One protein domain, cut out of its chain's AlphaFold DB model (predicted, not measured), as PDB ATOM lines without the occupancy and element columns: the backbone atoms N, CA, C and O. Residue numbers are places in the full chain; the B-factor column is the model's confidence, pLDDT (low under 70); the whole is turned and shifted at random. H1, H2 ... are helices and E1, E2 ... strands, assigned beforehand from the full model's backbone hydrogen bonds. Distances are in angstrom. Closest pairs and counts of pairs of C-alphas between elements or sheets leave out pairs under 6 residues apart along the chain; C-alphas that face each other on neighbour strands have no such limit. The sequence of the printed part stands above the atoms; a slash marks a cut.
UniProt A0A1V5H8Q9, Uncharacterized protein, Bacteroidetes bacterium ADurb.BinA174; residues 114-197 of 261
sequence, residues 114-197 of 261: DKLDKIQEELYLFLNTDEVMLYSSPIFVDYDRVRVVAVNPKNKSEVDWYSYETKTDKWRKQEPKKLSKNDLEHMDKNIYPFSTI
ATOM      1  N   ASP A 114      19.871 -59.612   7.329       94.50
ATOM      2  CA  ASP A 114      20.922 -59.253   6.368       94.50
ATOM      3  C   ASP A 114      20.361 -58.933   4.975       94.50
ATOM      4  O   ASP A 114      20.886 -58.076   4.260       94.50
ATOM      5  N   LYS A 115      19.279 -59.609   4.559       95.06
ATOM      6  CA  LYS A 115      18.612 -59.312   3.282       95.06
ATOM      7  C   LYS A 115      17.873 -57.978   3.355       95.06
ATOM      8  O   LYS A 115      17.882 -57.249   2.369       95.06
ATOM      9  N   LEU A 116      17.290 -57.629   4.502       97.12
ATOM     10  CA  LEU A 116      16.667 -56.318   4.718       97.12
ATOM     11  C   LEU A 116      17.684 -55.174   4.586       97.12
ATOM     12  O   LEU A 116      17.385 -54.180   3.922       97.12
ATOM     13  N   ASP A 117      18.885 -55.329   5.144       96.38
ATOM     14  CA  ASP A 117      19.954 -54.333   4.993       96.38
ATOM     15  C   ASP A 117      20.424 -54.224   3.530       96.38
ATOM     16  O   ASP A 117      20.530 -53.118   2.998       96.38
ATOM     17  N   LYS A 118      20.584 -55.353   2.826       96.94
ATOM     18  CA  LYS A 118      20.893 -55.352   1.382       96.94
ATOM     19  C   LYS A 118      19.815 -54.652   0.554       96.94
ATOM     20  O   LYS A 118      20.138 -53.842  -0.303       96.94
ATOM     21  N   ILE A 119      18.535 -54.910   0.826       97.62
ATOM     22  CA  ILE A 119      17.413 -54.253   0.132       97.62
ATOM     23  C   ILE A 119      17.455 -52.737   0.339       97.62
ATOM     24  O   ILE A 119      17.183 -51.975  -0.592       97.62
ATOM     25  N   GLN A 120      17.803 -52.290   1.549       97.12
ATOM     26  CA  GLN A 120      17.986 -50.874   1.839       97.12
ATOM     27  C   GLN A 120      19.102 -50.273   0.977       97.12
ATOM     28  O   GLN A 120      18.868 -49.240   0.353       97.12
ATOM     29  N   GLU A 121      20.265 -50.921   0.891       96.06
ATOM     30  CA  GLU A 121      21.393 -50.500   0.043       96.06
ATOM     31  C   GLU A 121      21.040 -50.498  -1.453       96.06
ATOM     32  O   GLU A 121      21.327 -49.532  -2.164       96.06
ATOM     33  N   GLU A 122      20.351 -51.538  -1.928       97.00
ATOM     34  CA  GLU A 122      19.899 -51.668  -3.315       97.00
ATOM     35  C   GLU A 122      19.040 -50.475  -3.759       97.00
ATOM     36  O   GLU A 122      19.092 -50.097  -4.928       97.00
ATOM     37  N   LEU A 123      18.287 -49.836  -2.852       96.06
ATOM     38  CA  LEU A 123      17.499 -48.651  -3.199       96.06
ATOM     39  C   LEU A 123      18.382 -47.443  -3.546       96.06
ATOM     40  O   LEU A 123      18.058 -46.703  -4.476       96.06
ATOM     41  N   TYR A 124      19.494 -47.239  -2.831       95.75
ATOM     42  CA  TYR A 124      20.449 -46.164  -3.134       95.75
ATOM     43  C   TYR A 124      21.050 -46.354  -4.529       95.75
ATOM     44  O   TYR A 124      21.084 -45.417  -5.330       95.75
ATOM     45  N   LEU A 125      21.433 -47.595  -4.847       95.06
ATOM     46  CA  LEU A 125      21.950 -47.972  -6.163       95.06
ATOM     47  C   LEU A 125      20.888 -47.801  -7.256       95.06
ATOM     48  O   LEU A 125      21.160 -47.197  -8.292       95.06
ATOM     49  N   PHE A 126      19.661 -48.266  -7.008       92.88
ATOM     50  CA  PHE A 126      18.535 -48.154  -7.939       92.88
ATOM     51  C   PHE A 126      18.216 -46.697  -8.295       92.88
ATOM     52  O   PHE A 126      17.894 -46.375  -9.440       92.88
ATOM     53  N   LEU A 127      18.319 -45.800  -7.315       92.62
ATOM     54  CA  LEU A 127      18.104 -44.367  -7.498       92.62
ATOM     55  C   LEU A 127      19.348 -43.618  -7.982       92.62
ATOM     56  O   LEU A 127      19.231 -42.446  -8.352       92.62
ATOM     57  N   ASN A 128      20.500 -44.291  -8.018       93.50
ATOM     58  CA  ASN A 128      21.800 -43.736  -8.365       93.50
ATOM     59  C   ASN A 128      22.090 -42.444  -7.578       93.50
ATOM     60  O   ASN A 128      22.335 -41.382  -8.158       93.50
ATOM     61  N   THR A 129      21.975 -42.532  -6.250       92.44
ATOM     62  CA  THR A 129      22.158 -41.413  -5.317       92.44
ATOM     63  C   THR A 129      22.768 -41.891  -4.002       92.44
ATOM     64  O   THR A 129      22.411 -42.952  -3.496       92.44
ATOM     65  N   ASP A 130      23.622 -41.060  -3.407       90.44
ATOM     66  CA  ASP A 130      24.175 -41.287  -2.064       90.44
ATOM     67  C   ASP A 130      23.202 -40.846  -0.953       90.44
ATOM     68  O   ASP A 130      23.389 -41.149   0.226       90.44
ATOM     69  N   GLU A 131      22.148 -40.112  -1.320       92.19
ATOM     70  CA  GLU A 131      21.155 -39.571  -0.398       92.19
ATOM     71  C   GLU A 131      19.743 -39.930  -0.871       92.19
ATOM     72  O   GLU A 131      19.270 -39.458  -1.909       92.19
ATOM     73  N   VAL A 132      19.060 -40.766  -0.084       95.44
ATOM     74  CA  VAL A 132      17.640 -41.090  -0.255       95.44
ATOM     75  C   VAL A 132      16.860 -40.400   0.856       95.44
ATOM     76  O   VAL A 132      17.013 -40.729   2.033       95.44
ATOM     77  N   MET A 133      16.011 -39.448   0.475       95.31
ATOM     78  CA  MET A 133      15.117 -38.742   1.392       95.31
ATOM     79  C   MET A 133      13.724 -39.350   1.309       95.31
ATOM     80  O   MET A 133      13.104 -39.339   0.247       95.31
ATOM     81  N   LEU A 134      13.216 -39.861   2.427       94.75
ATOM     82  CA  LEU A 134      11.848 -40.353   2.522       94.75
ATOM     83  C   LEU A 134      10.891 -39.200   2.805       94.75
ATOM     84  O   LEU A 134      11.209 -38.325   3.601       94.75
ATOM     85  N   TYR A 135       9.713 -39.211   2.183       91.12
ATOM     86  CA  TYR A 135       8.683 -38.185   2.371       91.12
ATOM     87  C   TYR A 135       7.586 -38.686   3.310       91.12
ATOM     88  O   TYR A 135       6.738 -39.442   2.841       91.12
ATOM     89  N   SER A 136       7.635 -38.286   4.596       78.06
ATOM     90  CA  SER A 136       6.716 -38.423   5.765       78.06
ATOM     91  C   SER A 136       5.671 -39.549   5.751       78.06
ATOM     92  O   SER A 136       4.646 -39.493   6.435       78.06
ATOM     93  N   SER A 137       5.929 -40.590   4.988       76.62
ATOM     94  CA  SER A 137       5.065 -41.726   4.776       76.62
ATOM     95  C   SER A 137       5.625 -42.877   5.588       76.62
ATOM     96  O   SER A 137       6.835 -42.912   5.859       76.62
ATOM     97  N   PRO A 138       4.760 -43.810   5.990       91.00
ATOM     98  CA  PRO A 138       5.228 -44.973   6.701       91.00
ATOM     99  C   PRO A 138       6.156 -45.817   5.823       91.00
ATOM    100  O   PRO A 138       5.956 -45.904   4.608       91.00
ATOM    101  N   ILE A 139       7.151 -46.442   6.446       96.12
ATOM    102  CA  ILE A 139       7.915 -47.525   5.817       96.12
ATOM    103  C   ILE A 139       7.161 -48.810   6.133       96.12
ATOM    104  O   ILE A 139       6.967 -49.131   7.306       96.12
ATOM    105  N   PHE A 140       6.727 -49.528   5.103       96.81
ATOM    106  CA  PHE A 140       6.078 -50.826   5.266       96.81
ATOM    107  C   PHE A 140       7.113 -51.910   5.013       96.81
ATOM    108  O   PHE A 140       7.702 -51.945   3.931       96.81
ATOM    109  N   VAL A 141       7.328 -52.782   5.992       97.88
ATOM    110  CA  VAL A 141       8.172 -53.966   5.839       97.88
ATOM    111  C   VAL A 141       7.273 -55.166   6.090       97.88
ATOM    112  O   VAL A 141       7.018 -55.528   7.232       97.88
ATOM    113  N   ASP A 142       6.734 -55.725   5.014       95.25
ATOM    114  CA  ASP A 142       5.881 -56.907   5.043       95.25
ATOM    115  C   ASP A 142       6.749 -58.173   4.868       95.25
ATOM    116  O   ASP A 142       7.900 -58.103   4.424       95.25
ATOM    117  N   TYR A 143       6.208 -59.354   5.171       91.56
ATOM    118  CA  TYR A 143       6.918 -60.635   5.042       91.56
ATOM    119  C   TYR A 143       7.395 -60.958   3.607       91.56
ATOM    120  O   TYR A 143       8.228 -61.849   3.444       91.56
ATOM    121  N   ASP A 144       6.885 -60.261   2.582       91.62
ATOM    122  CA  ASP A 144       7.182 -60.462   1.153       91.62
ATOM    123  C   ASP A 144       7.584 -59.178   0.401       91.62
ATOM    124  O   ASP A 144       7.914 -59.228  -0.789       91.62
ATOM    125  N   ARG A 145       7.562 -58.007   1.049       94.38
ATOM    126  CA  ARG A 145       7.863 -56.734   0.377       94.38
ATOM    127  C   ARG A 145       8.306 -55.629   1.318       94.38
ATOM    128  O   ARG A 145       7.877 -55.551   2.463       94.38
ATOM    129  N   VAL A 146       9.059 -54.685   0.767       97.12
ATOM    130  CA  VAL A 146       9.344 -53.391   1.404       97.12
ATOM    131  C   VAL A 146       8.718 -52.293   0.568       97.12
ATOM    132  O   VAL A 146       8.848 -52.310  -0.654       97.12
ATOM    133  N   ARG A 147       8.048 -51.322   1.195       95.88
ATOM    134  CA  ARG A 147       7.507 -50.144   0.507       95.88
ATOM    135  C   ARG A 147       7.906 -48.858   1.204       95.88
ATOM    136  O   ARG A 147       7.723 -48.714   2.413       95.88
ATOM    137  N   VAL A 148       8.384 -47.910   0.405       95.62
ATOM    138  CA  VAL A 148       8.782 -46.574   0.849       95.62
ATOM    139  C   VAL A 148       8.276 -45.510  -0.119       95.62
ATOM    140  O   VAL A 148       8.059 -45.775  -1.302       95.62
ATOM    141  N   VAL A 149       8.126 -44.288   0.388       94.12
ATOM    142  CA  VAL A 149       7.910 -43.090  -0.431       94.12
ATOM    143  C   VAL A 149       9.155 -42.236  -0.335       94.12
ATOM    144  O   VAL A 149       9.465 -41.744   0.752       94.12
ATOM    145  N   ALA A 150       9.847 -42.046  -1.453       94.50
ATOM    146  CA  ALA A 150      11.038 -41.210  -1.497       94.50
ATOM    147  C   ALA A 150      10.832 -39.996  -2.402       94.50
ATOM    148  O   ALA A 150      10.066 -40.024  -3.367       94.50
ATOM    149  N   VAL A 151      11.515 -38.908  -2.060       93.88
ATOM    150  CA  VAL A 151      11.633 -37.725  -2.910       93.88
ATOM    151  C   VAL A 151      12.395 -38.124  -4.166       93.88
ATOM    152  O   VAL A 151      13.457 -38.741  -4.080       93.88
ATOM    153  N   ASN A 152      11.870 -37.758  -5.332       91.19
ATOM    154  CA  ASN A 152      12.523 -38.060  -6.594       91.19
ATOM    155  C   ASN A 152      13.873 -37.307  -6.667       91.19
ATOM    156  O   ASN A 152      13.884 -36.070  -6.663       91.19
ATOM    157  N   PRO A 153      15.021 -38.007  -6.780       89.25
ATOM    158  CA  PRO A 153      16.339 -37.368  -6.770       89.25
ATOM    159  C   PRO A 153      16.566 -36.460  -7.990       89.25
ATOM    160  O   PRO A 153      17.345 -35.511  -7.921       89.25
ATOM    161  N   LYS A 154      15.857 -36.709  -9.100       89.56
ATOM    162  CA  LYS A 154      15.925 -35.902 -10.330       89.56
ATOM    163  C   LYS A 154      14.954 -34.720 -10.311       89.56
ATOM    164  O   LYS A 154      15.173 -33.746 -11.028       89.56
ATOM    165  N   ASN A 155      13.888 -34.794  -9.514       89.62
ATOM    166  CA  ASN A 155      12.889 -33.738  -9.391       89.62
ATOM    167  C   ASN A 155      12.351 -33.645  -7.957       89.62
ATOM    168  O   ASN A 155      11.380 -34.304  -7.601       89.62
ATOM    169  N   LYS A 156      12.918 -32.735  -7.160       88.56
ATOM    170  CA  LYS A 156      12.538 -32.542  -5.749       88.56
ATOM    171  C   LYS A 156      11.080 -32.107  -5.527       88.56
ATOM    172  O   LYS A 156      10.639 -32.080  -4.386       88.56
ATOM    173  N   SER A 157      10.336 -31.763  -6.585       89.56
ATOM    174  CA  SER A 157       8.903 -31.441  -6.492       89.56
ATOM    175  C   SER A 157       7.967 -32.655  -6.594       89.56
ATOM    176  O   SER A 157       6.741 -32.518  -6.550       89.56
ATOM    177  N   GLU A 158       8.538 -33.849  -6.733       91.56
ATOM    178  CA  GLU A 158       7.822 -35.107  -6.895       91.56
ATOM    179  C   GLU A 158       8.259 -36.115  -5.838       91.56
ATOM    180  O   GLU A 158       9.410 -36.138  -5.394       91.56
ATOM    181  N   VAL A 159       7.319 -36.978  -5.465       92.25
ATOM    182  CA  VAL A 159       7.586 -38.161  -4.653       92.25
ATOM    183  C   VAL A 159       7.134 -39.397  -5.402       92.25
ATOM    184  O   VAL A 159       6.138 -39.384  -6.128       92.25
ATOM    185  N   ASP A 160       7.868 -40.474  -5.193       92.31
ATOM    186  CA  ASP A 160       7.680 -41.738  -5.876       92.31
ATOM    187  C   ASP A 160       7.501 -42.846  -4.839       92.31
ATOM    188  O   ASP A 160       8.196 -42.889  -3.818       92.31
ATOM    189  N   TRP A 161       6.565 -43.756  -5.108       91.69
ATOM    190  CA  TRP A 161       6.483 -45.013  -4.374       91.69
ATOM    191  C   TRP A 161       7.481 -46.003  -4.957       91.69
ATOM    192  O   TRP A 161       7.488 -46.256  -6.166       91.69
ATOM    193  N   TYR A 162       8.265 -46.606  -4.074       94.75
ATOM    194  CA  TYR A 162       9.165 -47.697  -4.401       94.75
ATOM    195  C   TYR A 162       8.754 -48.929  -3.616       94.75
ATOM    196  O   TYR A 162       8.487 -48.853  -2.414       94.75
ATOM    197  N   SER A 163       8.694 -50.061  -4.305       95.19
ATOM    198  CA  SER A 163       8.384 -51.354  -3.714       95.19
ATOM    199  C   SER A 163       9.416 -52.385  -4.130       95.19
ATOM    200  O   SER A 163       9.588 -52.630  -5.322       95.19
ATOM    201  N   TYR A 164      10.077 -52.994  -3.158       96.19
ATOM    202  CA  TYR A 164      10.820 -54.227  -3.357       96.19
ATOM    203  C   TYR A 164       9.870 -55.401  -3.114       96.19
ATOM    204  O   TYR A 164       9.124 -55.377  -2.137       96.19
ATOM    205  N   GLU A 165       9.894 -56.419  -3.972       91.75
ATOM    206  CA  GLU A 165       9.072 -57.629  -3.834       91.75
ATOM    207  C   GLU A 165       9.951 -58.877  -3.912       91.75
ATOM    208  O   GLU A 165      10.642 -59.063  -4.920       91.75
ATOM    209  N   THR A 166       9.865 -59.764  -2.914       88.44
ATOM    210  CA  THR A 166      10.651 -61.015  -2.849       88.44
ATOM    211  C   THR A 166      10.474 -61.866  -4.100       88.44
ATOM    212  O   THR A 166      11.443 -62.371  -4.655       88.44
ATOM    213  N   LYS A 167       9.249 -61.926  -4.629       85.00
ATOM    214  CA  LYS A 167       8.912 -62.670  -5.849       85.00
ATOM    215  C   LYS A 167       9.744 -62.270  -7.070       85.00
ATOM    216  O   LYS A 167       9.973 -63.093  -7.952       85.00
ATOM    217  N   THR A 168      10.122 -60.997  -7.171       87.44
ATOM    218  CA  THR A 168      10.894 -60.487  -8.315       87.44
ATOM    219  C   THR A 168      12.337 -60.168  -7.962       87.44
ATOM    220  O   THR A 168      13.103 -59.868  -8.875       87.44
ATOM    221  N   ASP A 169      12.670 -60.227  -6.669       89.44
ATOM    222  CA  ASP A 169      13.949 -59.853  -6.064       89.44
ATOM    223  C   ASP A 169      14.478 -58.497  -6.561       89.44
ATOM    224  O   ASP A 169      15.661 -58.327  -6.837       89.44
ATOM    225  N   LYS A 170      13.570 -57.536  -6.776       91.75
ATOM    226  CA  LYS A 170      13.874 -56.250  -7.416       91.75
ATOM    227  C   LYS A 170      13.032 -55.122  -6.843       91.75
ATOM    228  O   LYS A 170      11.848 -55.296  -6.543       91.75
ATOM    229  N   TRP A 171      13.629 -53.934  -6.807       95.44
ATOM    230  CA  TRP A 171      12.905 -52.679  -6.651       95.44
ATOM    231  C   TRP A 171      12.082 -52.360  -7.899       95.44
ATOM    232  O   TRP A 171      12.524 -52.513  -9.038       95.44
ATOM    233  N   ARG A 172      10.874 -51.858  -7.671       93.06
ATOM    234  CA  ARG A 172       9.985 -51.310  -8.689       93.06
ATOM    235  C   ARG A 172       9.566 -49.913  -8.276       93.06
ATOM    236  O   ARG A 172       9.240 -49.667  -7.116       93.06
ATOM    237  N   LYS A 173       9.553 -49.008  -9.246       91.44
ATOM    238  CA  LYS A 173       8.976 -47.673  -9.106       91.44
ATOM    239  C   LYS A 173       7.515 -47.716  -9.556       91.44
ATOM    240  O   LYS A 173       7.219 -48.275 -10.610       91.44
ATOM    241  N   GLN A 174       6.620 -47.125  -8.772       83.44
ATOM    242  CA  GLN A 174       5.242 -46.848  -9.187       83.44
ATOM    243  C   GLN A 174       5.129 -45.420  -9.744       83.44
ATOM    244  O   GLN A 174       6.075 -44.636  -9.660       83.44
ATOM    245  N   GLU A 175       3.976 -45.085 -10.330       72.88
ATOM    246  CA  GLU A 175       3.762 -43.786 -10.977       72.88
ATOM    247  C   GLU A 175       4.038 -42.600 -10.026       72.88
ATOM    248  O   GLU A 175       3.576 -42.609  -8.877       72.88
ATOM    249  N   PRO A 176       4.772 -41.570 -10.494       74.88
ATOM    250  CA  PRO A 176       5.122 -40.399  -9.700       74.88
ATOM    251  C   PRO A 176       3.892 -39.640  -9.211       74.88
ATOM    252  O   PRO A 176       2.934 -39.404  -9.952       74.88
ATOM    253  N   LYS A 177       3.960 -39.149  -7.970       82.25
ATOM    254  CA  LYS A 177       2.974 -38.230  -7.404       82.25
ATOM    255  C   LYS A 177       3.588 -36.839  -7.259       82.25
ATOM    256  O   LYS A 177       4.510 -36.620  -6.475       82.25
ATOM    257  N   LYS A 178       3.024 -35.869  -7.982       87.06
ATOM    258  CA  LYS A 178       3.368 -34.452  -7.806       87.06
ATOM    259  C   LYS A 178       2.926 -33.966  -6.431       87.06
ATOM    260  O   LYS A 178       1.787 -34.208  -6.022       87.06
ATOM    261  N   LEU A 179       3.822 -33.262  -5.748       86.94
ATOM    262  CA  LEU A 179       3.516 -32.611  -4.481       86.94
ATOM    263  C   LEU A 179       2.681 -31.346  -4.714       86.94
ATOM    264  O   LEU A 179       2.833 -30.649  -5.722       86.94
ATOM    265  N   SER A 180       1.779 -31.044  -3.779       87.69
ATOM    266  CA  SER A 180       1.045 -29.778  -3.801       87.69
ATOM    267  C   SER A 180       1.957 -28.608  -3.409       87.69
ATOM    268  O   SER A 180       3.007 -28.797  -2.798       87.69
ATOM    269  N   LYS A 181       1.540 -27.364  -3.688       90.25
ATOM    270  CA  LYS A 181       2.283 -26.168  -3.243       90.25
ATOM    271  C   LYS A 181       2.505 -26.164  -1.723       90.25
ATOM    272  O   LYS A 181       3.594 -25.839  -1.268       90.25
ATOM    273  N   ASN A 182       1.489 -26.570  -0.960       89.19
ATOM    274  CA  ASN A 182       1.571 -26.650   0.495       89.19
ATOM    275  C   ASN A 182       2.571 -27.721   0.959       89.19
ATOM    276  O   ASN A 182       3.302 -27.488   1.915       89.19
ATOM    277  N   ASP A 183       2.624 -28.871   0.284       90.31
ATOM    278  CA  ASP A 183       3.600 -29.925   0.594       90.31
ATOM    279  C   ASP A 183       5.033 -29.435   0.367       90.31
ATOM    280  O   ASP A 183       5.902 -29.668   1.204       90.31
ATOM    281  N   LEU A 184       5.265 -28.703  -0.729       89.56
ATOM    282  CA  LEU A 184       6.568 -28.118  -1.052       89.56
ATOM    283  C   LEU A 184       6.994 -27.057  -0.029       89.56
ATOM    284  O   LEU A 184       8.146 -27.042   0.390       89.56
ATOM    285  N   GLU A 185       6.070 -26.201   0.412       91.19
ATOM    286  CA  GLU A 185       6.337 -25.175   1.434       91.19
ATOM    287  C   GLU A 185       6.699 -25.773   2.806       91.19
ATOM    288  O   GLU A 185       7.395 -25.136   3.595       91.19
ATOM    289  N   HIS A 186       6.258 -27.002   3.087       89.19
ATOM    290  CA  HIS A 186       6.503 -27.704   4.351       89.19
ATOM    291  C   HIS A 186       7.424 -28.923   4.198       89.19
ATOM    292  O   HIS A 186       7.519 -29.737   5.120       89.19
ATOM    293  N   MET A 187       8.106 -29.050   3.057       87.75
ATOM    294  CA  MET A 187       8.865 -30.243   2.684       87.75
ATOM    295  C   MET A 187       9.928 -30.606   3.722       87.75
ATOM    296  O   MET A 187       9.986 -31.757   4.133       87.75
ATOM    297  N   ASP A 188      10.683 -29.630   4.231       87.56
ATOM    298  CA  ASP A 188      11.759 -29.859   5.210       87.56
ATOM    299  C   ASP A 188      11.278 -30.503   6.520       87.56
ATOM    300  O   ASP A 188      12.040 -31.184   7.198       87.56
ATOM    301  N   LYS A 189      10.003 -30.311   6.887       86.94
ATOM    302  CA  LYS A 189       9.397 -30.940   8.076       86.94
ATOM    303  C   LYS A 189       8.892 -32.353   7.802       86.94
ATOM    304  O   LYS A 189       8.617 -33.098   8.737       86.94
ATOM    305  N   ASN A 190       8.735 -32.683   6.526       88.12
ATOM    306  CA  ASN A 190       8.112 -33.901   6.042       88.12
ATOM    307  C   ASN A 190       9.120 -34.826   5.357       88.12
ATOM    308  O   ASN A 190       8.709 -35.832   4.791       88.12
ATOM    309  N   ILE A 191      10.417 -34.516   5.375       93.25
ATOM    310  CA  ILE A 191      11.441 -35.389   4.808       93.25
ATOM    311  C   ILE A 191      12.458 -35.806   5.853       93.25
ATOM    312  O   ILE A 191      12.769 -35.055   6.774       93.25
ATOM    313  N   TYR A 192      12.994 -37.008   5.693       93.38
ATOM    314  CA  TYR A 192      14.046 -37.525   6.555       93.38
ATOM    315  C   TYR A 192      14.961 -38.475   5.778       93.38
ATOM    316  O   TYR A 192      14.493 -39.144   4.853       93.38
ATOM    317  N   PRO A 193      16.260 -38.556   6.121       94.38
ATOM    318  CA  PRO A 193      17.165 -39.479   5.446       94.38
ATOM    319  C   PRO A 193      16.761 -40.927   5.719       94.38
ATOM    320  O   PRO A 193      16.532 -41.301   6.872       94.38
ATOM    321  N   PHE A 194      16.724 -41.765   4.683       95.31
ATOM    322  CA  PHE A 194      16.385 -43.182   4.833       95.31
ATOM    323  C   PHE A 194      17.369 -43.912   5.760       95.31
ATOM    324  O   PHE A 194      16.971 -44.760   6.549       95.31
ATOM    325  N   SER A 195      18.634 -43.483   5.769       94.19
ATOM    326  CA  SER A 195      19.696 -43.992   6.645       94.19
ATOM    327  C   SER A 195      19.442 -43.789   8.143       94.19
ATOM    328  O   SER A 195      20.147 -44.375   8.962       94.19
ATOM    329  N   THR A 196      18.452 -42.975   8.529       92.88
ATOM    330  CA  THR A 196      18.067 -42.819   9.942       92.88
ATOM    331  C   THR A 196      17.391 -44.060  10.520       92.88
ATOM    332  O   THR A 196      17.344 -44.193  11.742       92.88
ATOM    333  N   ILE A 197      16.899 -44.963   9.665       94.00
ATOM    334  CA  ILE A 197      16.228 -46.208  10.038       94.00
ATOM    335  C   ILE A 197      16.922 -47.371   9.346       94.00
ATOM    336  O   ILE A 197      17.232 -47.297   8.160       94.00
TER     337      ILE A 197
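This is residues 114 to 197 of the 261 residues of an uncharacterized protein of Bacteroidetes bacterium ADurb.BinA174 (UniProt A0A1V5H8Q9). A four-stranded antiparallel sheet, E2 E3 E4 E5, forms a slab with the long helix H1 lying slantwise over one face and no named helix on the other. The small two-stranded antiparallel ribbon E1 and E6 crosses near the last residues of E3, and the short helix H2 sits beyond the sheet at one end of the long axis. The printed part has 84 residues with two named helices and six named strands, in the order H1 E1 E2 E3 E4 E5 H2 E6; the class is mixed, helices and strands. The whole is compact, with a radius of gyration of the C-alphas of 12.6 A and spans of 37 by 25 by 23 A.

In the larger sheet, E2 covers residues 139 to 142 and 9.6 A, E3 residues 145 to 151 and 19.7 A, E4 residues 158 to 165 and 22.8 A, and E5 residues 170 to 173 and 10.0 A. H1, residues 114 to 127, is 20.5 A long and begins with C-alpha 114 at (20.922, -59.253, 6.368). E1, residues 133 to 135, spans 6.5 A. H2, residues 181 to 185, spans 6.3 A. E6, residues 191 to 193, spans 7.1 A and ends with C-alpha 193 at (17.165, -39.479, 5.446).

E2, E3, E4 and E5 form a meander, each strand the antiparallel neighbour of the one before, with hairpins E2 and E3, E3 and E4, E4 and E5. E2 and E5 are the edge strands. N 140 and O 147 of E2 and E3 are 3.0 A apart, N 160 and O 150 of E4 and E3 2.9 A, and N 172 and O 163 of E5 and E4 2.8 A, each within hydrogen-bond range. Beyond E5, residues 177 to 178 pair antiparallel with residues 158 to 159 of E4. H1 is on the sheet, making two layers, a helix on one face of a sheet, at a height over the sheet of 9.7 A. It lies over E3, E4 and E5, only just slantwise to the strands, at 32 degrees to E3 on the local plane. Its closest C-alphas to E5 are those of Leu 123 and Trp 171, 7.0 A apart. The closest C-alphas of E1 and E3 are those of Leu 134 and Ala 150, 4.2 A apart. E1 and E6 are antiparallel, with N 134 and O 192 2.8 A apart, within hydrogen-bond range. H2 is not on the larger sheet, and it is apart from H1. In H2 every O i to N i+4 pair is within hydrogen-bond range; in H1, 9 of 10 are.

The two C-alphas farthest apart, those of Asp 114 and Lys 181, are 39.2 A apart. The printed part has no cut and no long link. Mean pLDDT of the printed part is 91.6, and no printed residue is under 70.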